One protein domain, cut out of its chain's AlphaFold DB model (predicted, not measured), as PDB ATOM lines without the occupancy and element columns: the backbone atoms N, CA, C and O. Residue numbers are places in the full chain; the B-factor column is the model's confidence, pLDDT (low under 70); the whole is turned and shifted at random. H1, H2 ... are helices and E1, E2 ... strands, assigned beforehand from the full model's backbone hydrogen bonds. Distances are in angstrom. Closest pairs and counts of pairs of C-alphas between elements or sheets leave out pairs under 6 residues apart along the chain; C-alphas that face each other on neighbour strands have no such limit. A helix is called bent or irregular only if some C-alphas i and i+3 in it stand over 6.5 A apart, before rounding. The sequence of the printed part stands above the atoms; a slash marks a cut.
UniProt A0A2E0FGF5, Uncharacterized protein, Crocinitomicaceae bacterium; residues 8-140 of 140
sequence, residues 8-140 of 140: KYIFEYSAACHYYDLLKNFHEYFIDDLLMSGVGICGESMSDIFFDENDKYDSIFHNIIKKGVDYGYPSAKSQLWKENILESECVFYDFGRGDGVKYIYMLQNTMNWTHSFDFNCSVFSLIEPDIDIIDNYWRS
ATOM      1  N   LYS A   8      82.398  11.763  64.336       95.31
ATOM      2  CA  LYS A   8      82.582  10.635  65.269       95.31
ATOM      3  C   LYS A   8      81.455  10.578  66.297       95.31
ATOM      4  O   LYS A   8      81.192  11.586  66.946       95.31
ATOM      5  N   TYR A   9      80.875   9.395  66.484       96.56
ATOM      6  CA  TYR A   9      79.891   9.078  67.522       96.56
ATOM      7  C   TYR A   9      80.476   7.983  68.404       96.56
ATOM      8  O   TYR A   9      80.879   6.931  67.906       96.56
ATOM      9  N   ILE A  10      80.598   8.263  69.698       96.19
ATOM     10  CA  ILE A  10      81.275   7.393  70.658       96.19
ATOM     11  C   ILE A  10      80.255   6.981  71.710       96.19
ATOM     12  O   ILE A  10      79.693   7.829  72.402       96.19
ATOM     13  N   PHE A  11      80.040   5.677  71.817       96.38
ATOM     14  CA  PHE A  11      79.176   5.039  72.791       96.38
ATOM     15  C   PHE A  11      80.048   4.331  73.826       96.38
ATOM     16  O   PHE A  11      80.941   3.555  73.483       96.38
ATOM     17  N   GLU A  12      79.771   4.586  75.098       95.81
ATOM     18  CA  GLU A  12      80.340   3.815  76.203       95.81
ATOM     19  C   GLU A  12      79.599   2.484  76.352       95.81
ATOM     20  O   GLU A  12      78.419   2.377  76.008       95.81
ATOM     21  N   TYR A  13      80.245   1.478  76.941       93.69
ATOM     22  CA  TYR A  13      79.664   0.139  77.088       93.69
ATOM     23  C   TYR A  13      78.334   0.117  77.859       93.69
ATOM     24  O   TYR A  13      77.491  -0.747  77.627       93.69
ATOM     25  N   SER A  14      78.082   1.101  78.730       96.12
ATOM     26  CA  SER A  14      76.780   1.266  79.392       96.12
ATOM     27  C   SER A  14      75.619   1.514  78.418       96.12
ATOM     28  O   SER A  14      74.469   1.283  78.776       96.12
ATOM     29  N   ALA A  15      75.908   1.981  77.201       95.81
ATOM     30  CA  ALA A  15      74.954   2.200  76.118       95.81
ATOM     31  C   ALA A  15      74.986   1.082  75.056       95.81
ATOM     32  O   ALA A  15      74.378   1.240  74.000       95.81
ATOM     33  N   ALA A  16      75.654  -0.052  75.316       96.38
ATOM     34  CA  ALA A  16      75.825  -1.128  74.337       96.38
ATOM     35  C   ALA A  16      74.495  -1.628  73.754       96.38
ATOM     36  O   ALA A  16      74.383  -1.766  72.541       96.38
ATOM     37  N   CYS A  17      73.463  -1.841  74.583       96.62
ATOM     38  CA  CYS A  17      72.144  -2.264  74.090       96.62
ATOM     39  C   CYS A  17      71.582  -1.279  73.059       96.62
ATOM     40  O   CYS A  17      71.165  -1.690  71.984       96.62
ATOM     41  N   HIS A  18      71.648   0.019  73.356       96.75
ATOM     42  CA  HIS A  18      71.179   1.055  72.445       96.75
ATOM     43  C   HIS A  18      72.016   1.118  71.158       96.75
ATOM     44  O   HIS A  18      71.450   1.198  70.072       96.75
ATOM     45  N   TYR A  19      73.344   1.011  71.264       97.38
ATOM     46  CA  TYR A  19      74.230   0.944  70.100       97.38
ATOM     47  C   TYR A  19      73.882  -0.237  69.187       97.38
ATOM     48  O   TYR A  19      73.771  -0.067  67.975       97.38
ATOM     49  N   TYR A  20      73.682  -1.428  69.753       97.25
ATOM     50  CA  TYR A  20      73.351  -2.618  68.972       97.25
ATOM     51  C   TYR A  20      71.936  -2.559  68.382       97.25
ATOM     52  O   TYR A  20      71.743  -3.031  67.263       97.25
ATOM     53  N   ASP A  21      70.977  -1.928  69.065       97.81
ATOM     54  CA  ASP A  21      69.646  -1.658  68.506       97.81
ATOM     55  C   ASP A  21      69.726  -0.691  67.313       97.81
ATOM     56  O   ASP A  21      69.128  -0.952  66.269       97.81
ATOM     57  N   LEU A  22      70.507   0.392  67.425       97.44
ATOM     58  CA  LEU A  22      70.777   1.308  66.310       97.44
ATOM     59  C   LEU A  22      71.478   0.591  65.156       97.44
ATOM     60  O   LEU A  22      71.055   0.720  64.015       97.44
ATOM     61  N   LEU A  23      72.519  -0.194  65.432       97.25
ATOM     62  CA  LEU A  23      73.241  -0.931  64.397       97.25
ATOM     63  C   LEU A  23      72.314  -1.898  63.660       97.25
ATOM     64  O   LEU A  23      72.299  -1.925  62.434       97.25
ATOM     65  N   LYS A  24      71.501  -2.659  64.397       97.31
ATOM     66  CA  LYS A  24      70.527  -3.580  63.812       97.31
ATOM     67  C   LYS A  24      69.536  -2.844  62.909       97.31
ATOM     68  O   LYS A  24      69.336  -3.246  61.769       97.31
ATOM     69  N   ASN A  25      68.951  -1.756  63.397       96.38
ATOM     70  CA  ASN A  25      68.011  -0.960  62.614       96.38
ATOM     71  C   ASN A  25      68.700  -0.334  61.385       96.38
ATOM     72  O   ASN A  25      68.112  -0.277  60.311       96.38
ATOM     73  N   PHE A  26      69.958   0.100  61.507       96.62
ATOM     74  CA  PHE A  26      70.739   0.609  60.379       96.62
ATOM     75  C   PHE A  26      70.907  -0.462  59.298       96.62
ATOM     76  O   PHE A  26      70.730  -0.171  58.116       96.62
ATOM     77  N   HIS A  27      71.190  -1.703  59.708       96.56
ATOM     78  CA  HIS A  27      71.237  -2.852  58.804       96.56
ATOM     79  C   HIS A  27      69.916  -3.076  58.075       96.56
ATOM     80  O   HIS A  27      69.915  -3.247  56.863       96.56
ATOM     81  N   GLU A  28      68.797  -3.015  58.793       95.38
ATOM     82  CA  GLU A  28      67.468  -3.225  58.212       95.38
ATOM     83  C   GLU A  28      67.065  -2.141  57.198       95.38
ATOM     84  O   GLU A  28      66.358  -2.446  56.238       95.38
ATOM     85  N   TYR A  29      67.493  -0.889  57.396       94.31
ATOM     86  CA  TYR A  29      67.055   0.235  56.561       94.31
ATOM     87  C   TYR A  29      68.010   0.615  55.435       94.31
ATOM     88  O   TYR A  29      67.547   1.098  54.406       94.31
ATOM     89  N   PHE A  30      69.320   0.466  55.637       95.56
ATOM     90  CA  PHE A  30      70.307   1.097  54.758       95.56
ATOM     91  C   PHE A  30      71.281   0.132  54.102       95.56
ATOM     92  O   PHE A  30      71.993   0.560  53.199       95.56
ATOM     93  N   ILE A  31      71.369  -1.128  54.528       95.38
ATOM     94  CA  ILE A  31      72.290  -2.081  53.903       95.38
ATOM     95  C   ILE A  31      71.647  -2.643  52.640       95.38
ATOM     96  O   ILE A  31      70.529  -3.147  52.673       95.38
ATOM     97  N   ASP A  32      72.376  -2.545  51.532       94.81
ATOM     98  CA  ASP A  32      71.984  -3.126  50.248       94.81
ATOM     99  C   ASP A  32      72.563  -4.534  50.098       94.81
ATOM    100  O   ASP A  32      71.835  -5.509  49.916       94.81
ATOM    101  N   ASP A  33      73.888  -4.649  50.215       95.44
ATOM    102  CA  ASP A  33      74.599  -5.898  49.972       95.44
ATOM    103  C   ASP A  33      75.815  -6.031  50.897       95.44
ATOM    104  O   ASP A  33      76.482  -5.047  51.241       95.44
ATOM    105  N   LEU A  34      76.130  -7.270  51.274       97.19
ATOM    106  CA  LEU A  34      77.414  -7.610  51.883       97.19
ATOM    107  C   LEU A  34      78.400  -7.853  50.743       97.19
ATOM    108  O   LEU A  34      78.253  -8.806  49.982       97.19
ATOM    109  N   LEU A  35      79.405  -6.992  50.615       97.12
ATOM    110  CA  LEU A  35      80.369  -7.064  49.518       97.12
ATOM    111  C   LEU A  35      81.472  -8.072  49.812       97.12
ATOM    112  O   LEU A  35      81.874  -8.823  48.931       97.12
ATOM    113  N   MET A  36      81.967  -8.069  51.045       97.06
ATOM    114  CA  MET A  36      83.026  -8.970  51.480       97.06
ATOM    115  C   MET A  36      83.104  -9.026  53.000       97.06
ATOM    116  O   MET A  36      82.813  -8.038  53.680       97.06
ATOM    117  N   SER A  37      83.534 -10.167  53.537       97.00
ATOM    118  CA  SER A  37      83.793 -10.326  54.970       97.00
ATOM    119  C   SER A  37      85.028 -11.179  55.236       97.00
ATOM    120  O   SER A  37      85.376 -12.048  54.445       97.00
ATOM    121  N   GLY A  38      85.725 -10.902  56.329       95.31
ATOM    122  CA  GLY A  38      86.977 -11.563  56.664       95.31
ATOM    123  C   GLY A  38      87.304 -11.455  58.145       95.31
ATOM    124  O   GLY A  38      86.599 -10.804  58.923       95.31
ATOM    125  N   VAL A  39      88.389 -12.116  58.529       94.75
ATOM    126  CA  VAL A  39      88.986 -11.995  59.859       94.75
ATOM    127  C   VAL A  39      90.407 -11.498  59.668       94.75
ATOM    128  O   VAL A  39      91.166 -12.103  58.912       94.75
ATOM    129  N   GLY A  40      90.730 -10.388  60.321       92.06
ATOM    130  CA  GLY A  40      92.057  -9.785  60.295       92.06
ATOM    131  C   GLY A  40      92.652  -9.680  61.690       92.06
ATOM    132  O   GLY A  40      91.955  -9.832  62.699       92.06
ATOM    133  N   ILE A  41      93.942  -9.373  61.742       91.38
ATOM    134  CA  ILE A  41      94.666  -9.088  62.982       91.38
ATOM    135  C   ILE A  41      94.632  -7.581  63.238       91.38
ATOM    136  O   ILE A  41      94.820  -6.774  62.331       91.38
ATOM    137  N   CYS A  42      94.420  -7.159  64.483       84.81
ATOM    138  CA  CYS A  42      94.420  -5.742  64.850       84.81
ATOM    139  C   CYS A  42      95.674  -5.006  64.330       84.81
ATOM    140  O   CYS A  42      96.796  -5.301  64.742       84.81
ATOM    141  N   GLY A  43      95.467  -4.003  63.472       83.38
ATOM    142  CA  GLY A  43      96.535  -3.211  62.844       83.38
ATOM    143  C   GLY A  43      96.936  -3.665  61.436       83.38
ATOM    144  O   GLY A  43      97.762  -3.004  60.811       83.38
ATOM    145  N   GLU A  44      96.355  -4.752  60.935       88.25
ATOM    146  CA  GLU A  44      96.502  -5.221  59.558       88.25
ATOM    147  C   GLU A  44      95.802  -4.284  58.554       88.25
ATOM    148  O   GLU A  44      94.798  -3.640  58.873       88.25
ATOM    149  N   SER A  45      96.346  -4.179  57.336       87.31
ATOM    150  CA  SER A  45      95.716  -3.438  56.234       87.31
ATOM    151  C   SER A  45      94.574  -4.247  55.626       87.31
ATOM    152  O   SER A  45      94.640  -5.473  55.562       87.31
ATOM    153  N   MET A  46      93.555  -3.573  55.082       86.38
ATOM    154  CA  MET A  46      92.469  -4.256  54.368       86.38
ATOM    155  C   MET A  46      92.981  -5.078  53.186       86.38
ATOM    156  O   MET A  46      92.397  -6.104  52.852       86.38
ATOM    157  N   SER A  47      94.062  -4.637  52.543       86.81
ATOM    158  CA  SER A  47      94.658  -5.355  51.417       86.81
ATOM    159  C   SER A  47      95.290  -6.700  51.806       86.81
ATOM    160  O   SER A  47      95.439  -7.552  50.931       86.81
ATOM    161  N   ASP A  48      95.636  -6.894  53.082       90.12
ATOM    162  CA  ASP A  48      96.302  -8.105  53.580       90.12
ATOM    163  C   ASP A  48      95.311  -9.136  54.155       90.12
ATOM    164  O   ASP A  48      95.613 -10.329  54.216       90.12
ATOM    165  N   ILE A  49      94.093  -8.704  54.502       92.50
ATOM    166  CA  ILE A  49      93.039  -9.580  55.025       92.50
ATOM    167  C   ILE A  49      92.514 -10.501  53.916       92.50
ATOM    168  O   ILE A  49      92.128 -10.063  52.825       92.50
ATOM    169  N   PHE A  50      92.421 -11.796  54.221       93.88
ATOM    170  CA  PHE A  50      91.728 -12.748  53.360       93.88
ATOM    171  C   PHE A  50      90.212 -12.584  53.514       93.88
ATOM    172  O   PHE A  50      89.633 -12.918  54.549       93.88
ATOM    173  N   PHE A  51      89.580 -12.059  52.468       95.25
ATOM    174  CA  PHE A  51      88.139 -11.850  52.408       95.25
ATOM    175  C   PHE A  51      87.446 -12.977  51.645       95.25
ATOM    176  O   PHE A  51      87.901 -13.374  50.573       95.25
ATOM    177  N   ASP A  52      86.312 -13.418  52.176       96.75
ATOM    178  CA  ASP A  52      85.265 -14.059  51.392       96.75
ATOM    179  C   ASP A  52      84.505 -12.958  50.639       96.75
ATOM    180  O   ASP A  52      83.962 -12.031  51.255       96.75
ATOM    181  N   GLU A  53      84.569 -12.998  49.312       97.00
ATOM    182  CA  GLU A  53      84.085 -11.956  48.405       97.00
ATOM    183  C   GLU A  53      82.726 -12.355  47.823       97.00
ATOM    184  O   GLU A  53      82.496 -13.506  47.467       97.00
ATOM    185  N   ASN A  54      81.807 -11.400  47.695       95.88
ATOM    186  CA  ASN A  54      80.513 -11.663  47.075       95.88
ATOM    187  C   ASN A  54      80.677 -11.885  45.561       95.88
ATOM    188  O   ASN A  54      81.035 -10.958  44.826       95.88
ATOM    189  N   ASP A  55      80.342 -13.094  45.106       95.38
ATOM    190  CA  ASP A  55      80.456 -13.567  43.717       95.38
ATOM    191  C   ASP A  55      79.623 -12.772  42.693       95.38
ATOM    192  O   ASP A  55      79.803 -12.920  41.482       95.38
ATOM    193  N   LYS A  56      78.694 -11.920  43.148       96.06
ATOM    194  CA  LYS A  56      77.946 -10.991  42.283       96.06
ATOM    195  C   LYS A  56      78.856  -9.956  41.615       96.06
ATOM    196  O   LYS A  56      78.492  -9.421  40.565       96.06
ATOM    197  N   TYR A  57      80.007  -9.662  42.216       94.50
ATOM    198  CA  TYR A  57      80.957  -8.660  41.747       94.50
ATOM    199  C   TYR A  57      82.293  -9.310  41.390       94.50
ATOM    200  O   TYR A  57      82.681 -10.324  41.963       94.50
ATOM    201  N   ASP A  58      83.007  -8.727  40.430       94.94
ATOM    202  CA  ASP A  58      84.317  -9.239  40.039       94.94
ATOM    203  C   ASP A  58      85.432  -8.810  41.012       94.94
ATOM    204  O   ASP A  58      85.283  -7.920  41.853       94.94
ATOM    205  N   SER A  59      86.600  -9.436  40.874       93.44
ATOM    206  CA  SER A  59      87.763  -9.131  41.714       93.44
ATOM    207  C   SER A  59      88.303  -7.711  41.515       93.44
ATOM    208  O   SER A  59      88.961  -7.165  42.403       93.44
ATOM    209  N   ILE A  60      88.035  -7.082  40.362       94.81
ATOM    210  CA  ILE A  60      88.431  -5.694  40.102       94.81
ATOM    211  C   ILE A  60      87.612  -4.764  40.996       94.81
ATOM    212  O   ILE A  60      88.188  -3.884  41.639       94.81
ATOM    213  N   PHE A  61      86.299  -4.982  41.079       94.44
ATOM    214  CA  PHE A  61      85.401  -4.248  41.959       94.44
ATOM    215  C   PHE A  61      85.848  -4.351  43.421       94.44
ATOM    216  O   PHE A  61      86.088  -3.323  44.056       94.44
ATOM    217  N   HIS A  62      86.059  -5.566  43.938       95.06
ATOM    218  CA  HIS A  62      86.477  -5.766  45.333       95.06
ATOM    219  C   HIS A  62      87.816  -5.093  45.645       95.06
ATOM    220  O   HIS A  62      87.959  -4.423  46.669       95.06
ATOM    221  N   ASN A  63      88.784  -5.172  44.728       94.06
ATOM    222  CA  ASN A  63      90.077  -4.505  44.880       94.06
ATOM    223  C   ASN A  63      89.960  -2.968  44.887       94.06
ATOM    224  O   ASN A  63      90.676  -2.298  45.636       94.06
ATOM    225  N   ILE A  64      89.052  -2.390  44.091       92.81
ATOM    226  CA  ILE A  64      88.767  -0.946  44.129       92.81
ATOM    227  C   ILE A  64      88.238  -0.552  45.510       92.81
ATOM    228  O   ILE A  64      88.710   0.439  46.068       92.81
ATOM    229  N   ILE A  65      87.318  -1.334  46.080       94.00
ATOM    230  CA  ILE A  65      86.782  -1.067  47.419       94.00
ATOM    231  C   ILE A  65      87.876  -1.175  48.483       94.00
ATOM    232  O   ILE A  65      88.047  -0.233  49.253       94.00
ATOM    233  N   LYS A  66      88.667  -2.258  48.492       93.81
ATOM    234  CA  LYS A  66      89.783  -2.448  49.440       93.81
ATOM    235  C   LYS A  66      90.739  -1.255  49.428       93.81
ATOM    236  O   LYS A  66      90.982  -0.646  50.467       93.81
ATOM    237  N   LYS A  67      91.192  -0.836  48.240       91.88
ATOM    238  CA  LYS A  67      92.056   0.345  48.097       91.88
ATOM    239  C   LYS A  67      91.361   1.636  48.507       91.88
ATOM    240  O   LYS A  67      91.976   2.488  49.141       91.88
ATOM    241  N   GLY A  68      90.095   1.805  48.145       91.50
ATOM    242  CA  GLY A  68      89.323   2.973  48.544       91.50
ATOM    243  C   GLY A  68      89.189   3.088  50.064       91.50
ATOM    244  O   GLY A  68      89.221   4.195  50.583       91.50
ATOM    245  N   VAL A  69      89.097   1.968  50.783       91.12
ATOM    246  CA  VAL A  69      89.071   1.936  52.252       91.12
ATOM    247  C   VAL A  69      90.465   2.183  52.845       91.12
ATOM    248  O   VAL A  69      90.582   3.000  53.752       91.12
ATOM    249  N   ASP A  70      91.522   1.551  52.319       89.50
ATOM    250  CA  ASP A  70      92.901   1.724  52.817       89.50
ATOM    251  C   ASP A  70      93.430   3.162  52.637       89.50
ATOM    252  O   ASP A  70      94.146   3.683  53.493       89.50
ATOM    253  N   TYR A  71      93.098   3.810  51.514       87.38
ATOM    254  CA  TYR A  71      93.618   5.140  51.158       87.38
ATOM    255  C   TYR A  71      92.590   6.270  51.305       87.38
ATOM    256  O   TYR A  71      92.946   7.447  51.187       87.38
ATOM    257  N   GLY A  72      91.317   5.935  51.508       86.31
ATOM    258  CA  GLY A  72      90.231   6.900  51.623       86.31
ATOM    259  C   GLY A  72      90.154   7.548  52.999       86.31
ATOM    260  O   GLY A  72      90.575   6.996  54.013       86.31
ATOM    261  N   TYR A  73      89.559   8.739  53.040       90.12
ATOM    262  CA  TYR A  73      89.244   9.416  54.293       90.12
ATOM    263  C   TYR A  73      87.811   9.073  54.711       90.12
ATOM    264  O   TYR A  73      86.888   9.336  53.939       90.12
ATOM    265  N   PRO A  74      87.594   8.533  55.924       94.12
ATOM    266  CA  PRO A  74      86.251   8.279  56.415       94.12
ATOM    267  C   PRO A  74      85.439   9.566  56.555       94.12
ATOM    268  O   PRO A  74      85.906  10.552  57.134       94.12
ATOM    269  N   SER A  75      84.187   9.519  56.117       94.50
ATOM    270  CA  SER A  75      83.223  10.605  56.297       94.50
ATOM    271  C   SER A  75      82.656  10.616  57.718       94.50
ATOM    272  O   SER A  75      82.498  11.678  58.327       94.50
ATOM    273  N   ALA A  76      82.386   9.432  58.276       95.56
ATOM    274  CA  ALA A  76      81.860   9.274  59.626       95.56
ATOM    275  C   ALA A  76      82.330   7.967  60.287       95.56
ATOM    276  O   ALA A  76      82.697   7.012  59.602       95.56
ATOM    277  N   LYS A  77      82.295   7.931  61.622       97.06
ATOM    278  CA  LYS A  77      82.557   6.747  62.448       97.06
ATOM    279  C   LYS A  77      81.563   6.651  63.600       97.06
ATOM    280  O   LYS A  77      81.368   7.641  64.301       97.06
ATOM    281  N   SER A  78      81.008   5.468  63.830       97.62
ATOM    282  CA  SER A  78      80.280   5.111  65.053       97.62
ATOM    283  C   SER A  78      81.068   4.038  65.798       97.62
ATOM    284  O   SER A  78      81.563   3.109  65.164       97.62
ATOM    285  N   GLN A  79      81.262   4.191  67.105       97.69
ATOM    286  CA  GLN A  79      82.154   3.338  67.890       97.69
ATOM    287  C   GLN A  79      81.542   2.984  69.241       97.69
ATOM    288  O   GLN A  79      81.106   3.876  69.963       97.69
ATOM    289  N   LEU A  80      81.607   1.708  69.613       97.38
ATOM    290  CA  LEU A  80      81.308   1.224  70.958       97.38
ATOM    291  C   LEU A  80      82.612   0.883  71.682       97.38
ATOM    292  O   LEU A  80      83.389   0.054  71.206       97.38
ATOM    293  N   TRP A  81      82.834   1.494  72.843       95.81
ATOM    294  CA  TRP A  81      84.029   1.303  73.662       95.81
ATOM    295  C   TRP A  81      83.698   0.619  74.984       95.81
ATOM    296  O   TRP A  81      82.735   0.972  75.663       95.81
ATOM    297  N   LYS A  82      84.545  -0.328  75.385       92.69
ATOM    298  CA  LYS A  82      84.485  -1.034  76.663       92.69
ATOM    299  C   LYS A  82      85.840  -0.967  77.346       92.69
ATOM    300  O   LYS A  82      86.813  -1.501  76.833       92.69
ATOM    301  N   GLU A  83      85.909  -0.307  78.501       90.12
ATOM    302  CA  GLU A  83      87.136  -0.226  79.315       90.12
ATOM    303  C   GLU A  83      88.370   0.266  78.521       90.12
ATOM    304  O   GLU A  83      89.481  -0.229  78.698       90.12
ATOM    305  N   ASN A  84      88.183   1.266  77.649       87.44
ATOM    306  CA  ASN A  84      89.186   1.809  76.710       87.44
ATOM    307  C   ASN A  84      89.612   0.870  75.568       87.44
ATOM    308  O   ASN A  84      90.581   1.156  74.864       87.44
ATOM    309  N   ILE A  85      88.884  -0.220  75.351       89.62
ATOM    310  CA  ILE A  85      89.048  -1.106  74.203       89.62
ATOM    311  C   ILE A  85      87.873  -0.867  73.256       89.62
ATOM    312  O   ILE A  85      86.715  -0.867  73.672       89.62
ATOM    313  N   LEU A  86      88.168  -0.638  71.979       92.12
ATOM    314  CA  LEU A  86      87.148  -0.572  70.937       92.12
ATOM    315  C   LEU A  86      86.532  -1.969  70.782       92.12
ATOM    316  O   LEU A  86      87.257  -2.929  70.551       92.12
ATOM    317  N   GLU A  87      85.218  -2.091  70.946       93.69
ATOM    318  CA  GLU A  87      84.489  -3.361  70.829       93.69
ATOM    319  C   GLU A  87      83.881  -3.513  69.433       93.69
ATOM    320  O   GLU A  87      84.011  -4.555  68.792       93.69
ATOM    321  N   SER A  88      83.254  -2.447  68.938       95.75
ATOM    322  CA  SER A  88      82.642  -2.406  67.613       95.75
ATOM    323  C   SER A  88      82.854  -1.039  66.980       95.75
ATOM    324  O   SER A  88      82.834  -0.015  67.663       95.75
ATOM    325  N   GLU A  89      83.060  -1.019  65.668       96.38
ATOM    326  CA  GLU A  89      83.179   0.205  64.887       96.38
ATOM    327  C   GLU A  89      82.437   0.062  63.561       96.38
ATOM    328  O   GLU A  89      82.586  -0.937  62.867       96.38
ATOM    329  N   CYS A  90      81.690   1.096  63.187       97.62
ATOM    330  CA  CYS A  90      81.195   1.300  61.832       97.62
ATOM    331  C   CYS A  90      81.893   2.526  61.239       97.62
ATOM    332  O   CYS A  90      81.803   3.624  61.792       97.62
ATOM    333  N   VAL A  91      82.589   2.353  60.119       96.81
ATOM    334  CA  VAL A  91      83.300   3.404  59.387       96.81
ATOM    335  C   VAL A  91      82.624   3.617  58.042       96.81
ATOM    336  O   VAL A  91      82.473   2.681  57.264       96.81
ATOM    337  N   PHE A  92      82.245   4.856  57.753       96.56
ATOM    338  CA  PHE A  92      81.502   5.211  56.549       96.56
ATOM    339  C   PHE A  92      82.393   5.948  55.558       96.56
ATOM    340  O   PHE A  92      83.037   6.942  55.913       96.56
ATOM    341  N   TYR A  93      82.381   5.493  54.310       95.12
ATOM    342  CA  TYR A  93      83.144   6.063  53.208       95.12
ATOM    343  C   TYR A  93      82.205   6.535  52.102       95.12
ATOM    344  O   TYR A  93      81.324   5.791  51.683       95.12
ATOM    345  N   ASP A  94      82.412   7.761  51.621       93.06
ATOM    346  CA  ASP A  94      81.707   8.321  50.464       93.06
ATOM    347  C   ASP A  94      82.668   8.371  49.272       93.06
ATOM    348  O   ASP A  94      83.613   9.162  49.257       93.06
ATOM    349  N   PHE A  95      82.453   7.500  48.286       91.00
ATOM    350  CA  PHE A  95      83.238   7.460  47.048       91.00
ATOM    351  C   PHE A  95      82.598   8.299  45.929       91.00
ATOM    352  O   PHE A  95      83.040   8.262  44.781       91.00
ATOM    353  N   GLY A  96      81.576   9.096  46.249       88.56
ATOM    354  CA  GLY A  96      80.903   9.990  45.324       88.56
ATOM    355  C   GLY A  96      79.720   9.337  44.616       88.56
ATOM    356  O   GLY A  96      78.958   8.561  45.196       88.56
ATOM    357  N   ARG A  97      79.503   9.724  43.355       86.00
ATOM    358  CA  ARG A  97      78.346   9.295  42.559       86.00
ATOM    359  C   ARG A  97      78.737   8.987  41.118       86.00
ATOM    360  O   ARG A  97      79.567   9.693  40.549       86.00
ATOM    361  N   GLY A  98      78.073   8.003  40.520       80.69
ATOM    362  CA  GLY A  98      78.173   7.645  39.102       80.69
ATOM    363  C   GLY A  98      76.832   7.114  38.607       80.69
ATOM    364  O   GLY A  98      76.127   6.447  39.354       80.69
ATOM    365  N   ASP A  99      76.425   7.497  37.395       82.44
ATOM    366  CA  ASP A  99      75.144   7.102  36.782       82.44
ATOM    367  C   ASP A  99      73.905   7.289  37.688       82.44
ATOM    368  O   ASP A  99      72.933   6.543  37.629       82.44
ATOM    369  N   GLY A 100      73.937   8.313  38.551       76.56
ATOM    370  CA  GLY A 100      72.861   8.620  39.502       76.56
ATOM    371  C   GLY A 100      72.870   7.787  40.791       76.56
ATOM    372  O   GLY A 100      72.096   8.087  41.697       76.56
ATOM    373  N   VAL A 101      73.770   6.811  40.915       79.56
ATOM    374  CA  VAL A 101      73.956   5.972  42.107       79.56
ATOM    375  C   VAL A 101      74.981   6.619  43.041       79.56
ATOM    376  O   VAL A 101      76.011   7.123  42.588       79.56
ATOM    377  N   LYS A 102      74.700   6.636  44.353       83.94
ATOM    378  CA  LYS A 102      75.680   7.030  45.379       83.94
ATOM    379  C   LYS A 102      76.514   5.815  45.769       83.94
ATOM    380  O   LYS A 102      75.957   4.758  46.041       83.94
ATOM    381  N   TYR A 103      77.825   5.984  45.845       90.81
ATOM    382  CA  TYR A 103      78.748   4.935  46.262       90.81
ATOM    383  C   TYR A 103      79.165   5.179  47.705       90.81
ATOM    384  O   TYR A 103      80.221   5.756  47.970       90.81
ATOM    385  N   ILE A 104      78.293   4.787  48.633       94.00
ATOM    386  CA  ILE A 104      78.576   4.856  50.064       94.00
ATOM    387  C   ILE A 104      78.727   3.447  50.607       94.00
ATOM    388  O   ILE A 104      77.885   2.580  50.369       94.00
ATOM    389  N   TYR A 105      79.814   3.247  51.342       95.94
ATOM    390  CA  TYR A 105      80.178   1.959  51.907       95.94
ATOM    391  C   TYR A 105      80.331   2.068  53.415       95.94
ATOM    392  O   TYR A 105      80.833   3.070  53.935       95.94
ATOM    393  N   MET A 106      79.921   1.013  54.110       97.19
ATOM    394  CA  MET A 106      80.158   0.850  55.536       97.19
ATOM    395  C   MET A 106      81.143  -0.292  55.747       97.19
ATOM    396  O   MET A 106      80.884  -1.423  55.348       97.19
ATOM    397  N   LEU A 107      82.252   0.005  56.410       97.06
ATOM    398  CA  LEU A 107      83.120  -0.991  57.012       97.06
ATOM    399  C   LEU A 107      82.666  -1.208  58.458       97.06
ATOM    400  O   LEU A 107      82.685  -0.267  59.249       97.06
ATOM    401  N   GLN A 108      82.289  -2.430  58.807       97.31
ATOM    402  CA  GLN A 108      81.968  -2.825  60.170       97.31
ATOM    403  C   GLN A 108      83.060  -3.731  60.729       97.31
ATOM    404  O   GLN A 108      83.324  -4.804  60.186       97.31
ATOM    405  N   ASN A 109      83.629  -3.317  61.855       95.31
ATOM    406  CA  ASN A 109      84.605  -4.074  62.617       95.31
ATOM    407  C   ASN A 109      83.989  -4.544  63.937       95.31
ATOM    408  O   ASN A 109      83.369  -3.756  64.657       95.31
ATOM    409  N   THR A 110      84.205  -5.811  64.276       93.69
ATOM    410  CA  THR A 110      83.903  -6.379  65.597       93.69
ATOM    411  C   THR A 110      85.191  -6.937  66.184       93.69
ATOM    412  O   THR A 110      85.758  -7.884  65.640       93.69
ATOM    413  N   MET A 111      85.675  -6.331  67.264       90.50
ATOM    414  CA  MET A 111      86.985  -6.621  67.849       90.50
ATOM    415  C   MET A 111      86.937  -7.821  68.800       90.50
ATOM    416  O   MET A 111      85.896  -8.129  69.378       90.50
ATOM    417  N   ASN A 112      88.092  -8.459  69.009       80.81
ATOM    418  CA  ASN A 112      88.249  -9.672  69.823       80.81
ATOM    419  C   ASN A 112      87.333 -10.813  69.354       80.81
ATOM    420  O   ASN A 112      86.723 -11.530  70.154       80.81
ATOM    421  N   TRP A 113      87.209 -10.951  68.034       71.56
ATOM    422  CA  TRP A 113      86.349 -11.945  67.414       71.56
ATOM    423  C   TRP A 113      87.016 -13.321  67.464       71.56
ATOM    424  O   TRP A 113      87.991 -13.573  66.768       71.56
ATOM    425  N   THR A 114      86.471 -14.239  68.267       70.62
ATOM    426  CA  THR A 114      86.987 -15.608  68.513       70.62
ATOM    427  C   THR A 114      88.314 -15.673  69.287       70.62
ATOM    428  O   THR A 114      88.437 -16.502  70.191       70.62
ATOM    429  N   HIS A 115      89.271 -14.783  69.015       73.94
ATOM    430  CA  HIS A 115      90.550 -14.690  69.723       73.94
ATOM    431  C   HIS A 115      90.887 -13.253  70.139       73.94
ATOM    432  O   HIS A 115      90.444 -12.277  69.535       73.94
ATOM    433  N   SER A 116      91.706 -13.117  71.187       75.75
ATOM    434  CA  SER A 116      92.337 -11.836  71.514       75.75
ATOM    435  C   SER A 116      93.223 -11.409  70.344       75.75
ATOM    436  O   SER A 116      94.038 -12.226  69.923       75.75
ATOM    437  N   PHE A 117      93.107 -10.155  69.898       82.25
ATOM    438  CA  PHE A 117      93.841  -9.544  68.770       82.25
ATOM    439  C   PHE A 117      93.283  -9.781  67.363       82.25
ATOM    440  O   PHE A 117      93.775  -9.139  66.437       82.25
ATOM    441  N   ASP A 118      92.234 -10.587  67.216       89.38
ATOM    442  CA  ASP A 118      91.542 -10.742  65.936       89.38
ATOM    443  C   ASP A 118      90.298  -9.849  65.888       89.38
ATOM    444  O   ASP A 118      89.676  -9.544  66.915       89.38
ATOM    445  N   PHE A 119      89.895  -9.452  64.686       92.50
ATOM    446  CA  PHE A 119      88.632  -8.764  64.460       92.50
ATOM    447  C   PHE A 119      87.918  -9.310  63.228       92.50
ATOM    448  O   PHE A 119      88.537  -9.663  62.227       92.50
ATOM    449  N   ASN A 120      86.589  -9.367  63.302       93.88
ATOM    450  CA  ASN A 120      85.770  -9.567  62.118       93.88
ATOM    451  C   ASN A 120      85.605  -8.231  61.398       93.88
ATOM    452  O   ASN A 120      85.289  -7.222  62.027       93.88
ATOM    453  N   CYS A 121      85.795  -8.263  60.087       95.12
ATOM    454  CA  CYS A 121      85.766  -7.121  59.198       95.12
ATOM    455  C   CYS A 121      84.763  -7.399  58.082       95.12
ATOM    456  O   CYS A 121      84.945  -8.354  57.331       95.12
ATOM    457  N   SER A 122      83.726  -6.578  57.948       97.12
ATOM    458  CA  SER A 122      82.703  -6.737  56.908       97.12
ATOM    459  C   SER A 122      82.467  -5.423  56.178       97.12
ATOM    460  O   SER A 122      82.333  -4.378  56.812       97.12
ATOM    461  N   VAL A 123      82.413  -5.464  54.849       97.44
ATOM    462  CA  VAL A 123      82.177  -4.284  54.011       97.44
ATOM    463  C   VAL A 123      80.829  -4.404  53.324       97.44
ATOM    464  O   VAL A 123      80.559  -5.387  52.637       97.44
ATOM    465  N   PHE A 124      80.007  -3.376  53.483       97.62
ATOM    466  CA  PHE A 124      78.647  -3.316  52.968       97.62
ATOM    467  C   PHE A 124      78.477  -2.151  51.995       97.62
ATOM    468  O   PHE A 124      79.024  -1.066  52.228       97.62
ATOM    469  N   SER A 125      77.690  -2.348  50.938       95.75
ATOM    470  CA  SER A 125      77.116  -1.242  50.164       95.75
ATOM    471  C   SER A 125      75.857  -0.724  50.851       95.75
ATOM    472  O   SER A 125      75.099  -1.496  51.441       95.75
ATOM    473  N   LEU A 126      75.638   0.590  50.778       95.12
ATOM    474  CA  LEU A 126      74.452   1.222  51.347       95.12
ATOM    475  C   LEU A 126      73.452   1.632  50.263       95.12
ATOM    476  O   LEU A 126      73.831   2.244  49.262       95.12
ATOM    477  N   ILE A 127      72.170   1.359  50.500       88.12
ATOM    478  CA  ILE A 127      71.053   1.841  49.688       88.12
ATOM    479  C   ILE A 127      70.513   3.135  50.287       88.12
ATOM    480  O   ILE A 127      70.004   3.136  51.397       88.12
ATOM    481  N   GLU A 128      70.613   4.226  49.520       77.38
ATOM    482  CA  GLU A 128      70.004   5.549  49.762       77.38
ATOM    483  C   GLU A 128      70.721   6.590  50.640       77.38
ATOM    484  O   GLU A 128      70.681   7.767  50.226       77.38
ATOM    485  N   PRO A 129      71.358   6.302  51.800       83.69
ATOM    486  CA  PRO A 129      71.772   7.387  52.665       83.69
ATOM    487  C   PRO A 129      72.874   8.192  51.982       83.69
ATOM    488  O   PRO A 129      73.694   7.670  51.230       83.69
ATOM    489  N   ASP A 130      72.884   9.499  52.216       87.75
ATOM    490  CA  ASP A 130      74.127  10.262  52.167       87.75
ATOM    491  C   ASP A 130      74.695  10.430  53.573       87.75
ATOM    492  O   ASP A 130      74.111  10.018  54.577       87.75
ATOM    493  N   ILE A 131      75.867  11.052  53.634       88.62
ATOM    494  CA  ILE A 131      76.569  11.327  54.881       88.62
ATOM    495  C   ILE A 131      75.732  12.170  55.856       88.62
ATOM    496  O   ILE A 131      75.925  12.039  57.064       88.62
ATOM    497  N   ASP A 132      74.798  12.997  55.381       90.50
ATOM    498  CA  ASP A 132      73.934  13.790  56.264       90.50
ATOM    499  C   ASP A 132      72.853  12.926  56.922       90.50
ATOM    500  O   ASP A 132      72.580  13.084  58.113       90.50
ATOM    501  N   ILE A 133      72.287  11.957  56.196       93.12
ATOM    502  CA  ILE A 133      71.377  10.958  56.780       93.12
ATOM    503  C   ILE A 133      72.112  10.098  57.814       93.12
ATOM    504  O   ILE A 133      71.608   9.924  58.922       93.12
ATOM    505  N   ILE A 134      73.320   9.622  57.492       93.50
ATOM    506  CA  ILE A 134      74.154   8.842  58.425       93.50
ATOM    507  C   ILE A 134      74.456   9.660  59.686       93.50
ATOM    508  O   ILE A 134      74.344   9.151  60.797       93.50
ATOM    509  N   ASP A 135      74.810  10.936  59.528       92.44
ATOM    510  CA  ASP A 135      75.078  11.841  60.647       92.44
ATOM    511  C   ASP A 135      73.864  12.013  61.561       92.44
ATOM    512  O   ASP A 135      73.977  11.849  62.772       92.44
ATOM    513  N   ASN A 136      72.690  12.277  60.993       92.75
ATOM    514  CA  ASN A 136      71.469  12.417  61.782       92.75
ATOM    515  C   ASN A 136      71.084  11.110  62.489       92.75
ATOM    516  O   ASN A 136      70.650  11.145  63.638       92.75
ATOM    517  N   TYR A 137      71.278   9.967  61.827       95.25
ATOM    518  CA  TYR A 137      70.941   8.661  62.384       95.25
ATOM    519  C   TYR A 137      71.745   8.352  63.650       95.25
ATOM    520  O   TYR A 137      71.171   8.067  64.693       95.25
ATOM    521  N   TRP A 138      73.073   8.464  63.582       94.62
ATOM    522  CA  TRP A 138      73.959   8.068  64.685       94.62
ATOM    523  C   TRP A 138      74.086   9.108  65.808       94.62
ATOM    524  O   TRP A 138      74.680   8.814  66.843       94.62
ATOM    525  N   ARG A 139      73.545  10.319  65.622       89.88
ATOM    526  CA  ARG A 139      73.392  11.320  66.695       89.88
ATOM    527  C   ARG A 139      72.184  11.084  67.600       89.88
ATOM    528  O   ARG A 139      72.106  11.748  68.635       89.88
ATOM    529  N   SER A 140      71.231  10.272  67.146       71.50
ATOM    530  CA  SER A 140      69.950  10.021  67.818       71.50
ATOM    531  C   SER A 140      70.139   9.135  69.041       71.50
ATOM    532  O   SER A 140      69.474   9.423  70.059       71.50
TER     533      SER A 140
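What this domain is: This is residues 8 to 140 of the 140 residues of an uncharacterized protein of Crocinitomicaceae bacterium (UniProt A0A2E0FGF5). One twisted sheet of seven strands forms a slab with helices on both faces: H1 and H3 run along the strands over the E1 and E4 side of one face, and H2 crosses the strands on the other face. The longest dimension follows the long strand E5, whose two end turns hold the two C-alphas farthest apart, those of Glu 83 and Asp 99. The printed part has 133 residues, with three named helices and seven named strands in the order E1 H1 E2 E3 H2 E4 E5 E6 E7 H3, and its class is mixed, helices and strands. Across the sheet the order is E1 E4 E5 E6 E7 E2 E3, with E1 and E4 parallel and the other neighbours antiparallel. The whole is compact, with a radius of gyration of the C-alphas of 14.5 A and spans of 42 by 33 by 24 A.

Where its parts are: The sheet holds E1, residues 8 to 12, 13.1 A, beginning at C-alpha 8 at (82.582, 10.635, 65.269); E4, residues 76 to 82, 20.1 A; and E5, residues 85 to 98, 37.8 A, which bends by 52 degrees at residue 88. Next come E6, residues 101 to 111, 31.5 A; E7, residues 118 to 126, 25.5 A; E2, residues 31 to 41, 25.1 A, which bends by 61 degrees at residue 35; and E3, residues 51 to 53, 5.7 A. H1, residues 13 to 30, is 24.2 A long, with a kink of 27 degrees near residue 20; it is irregular, C-alphas 14 and 17 being 7.9 A apart. H2, residues 59 to 71, is 18.1 A long and begins at C-alpha 59 at (87.763, -9.131, 41.714). H3, residues 131 to 138, is 10.7 A long and ends at C-alpha 138 at (73.959, 8.068, 64.685).

How they stand to each other: E4, E5, E6 and E7 form a meander, each strand the antiparallel neighbour of the one before. In the hairpin E5 and E6, N 91 and O 107 are 2.8 A apart, within hydrogen-bond range. In the hairpin E4 and E5, N 78 and O 90 are 2.9 A apart, and in the hairpin E6 and E7, N 108 and O 122 are 2.8 A apart. E7 and E2 are antiparallel, with N 38 and O 121 at 2.8 A. The edge strand E3 forms a hairpin with E2, with N 52 and O 37 at 2.8 A. The other edge strand, E1, is parallel to E4, at 17 degrees, with N 9 and O 77 at 2.8 A. The helices make three layers with the sheet, H1 and H3 on one face and H2 on the opposite face. H1, at a height over the sheet of 8.0 A, is over E4 and only just over E1, on which 3 of its C-alphas fall; it runs along the strands, at 24 degrees to E4 on the local plane. Its closest C-alphas to E4 are those of Tyr 13 and Lys 82, 5.0 A apart. H3 is over E4 at a height of 8.5 A and runs along the strands, with the closest C-alphas, those of Ser 78 and Trp 138, 7.0 A apart. H1 and H3 are close but not clearly touching, their closest C-alphas, those of Leu 22 and Trp 138, being 7.6 A apart. H2, at a height of 6.7 A, is over E6 and runs across the strands, at 74 degrees to E6 on the local plane. Every O i to N i+4 pair is within hydrogen-bond range in H2 and H3; in H1 12 of 14 are.

The domain as a whole: The C-alphas of Glu 83 and Asp 99 are 44.8 A apart. The printed part has no cut and no long link; E2 to E3 and E6 to E7 are short links, the others tight. The mean pLDDT of the printed part is 92.2, and no printed residue is under 70.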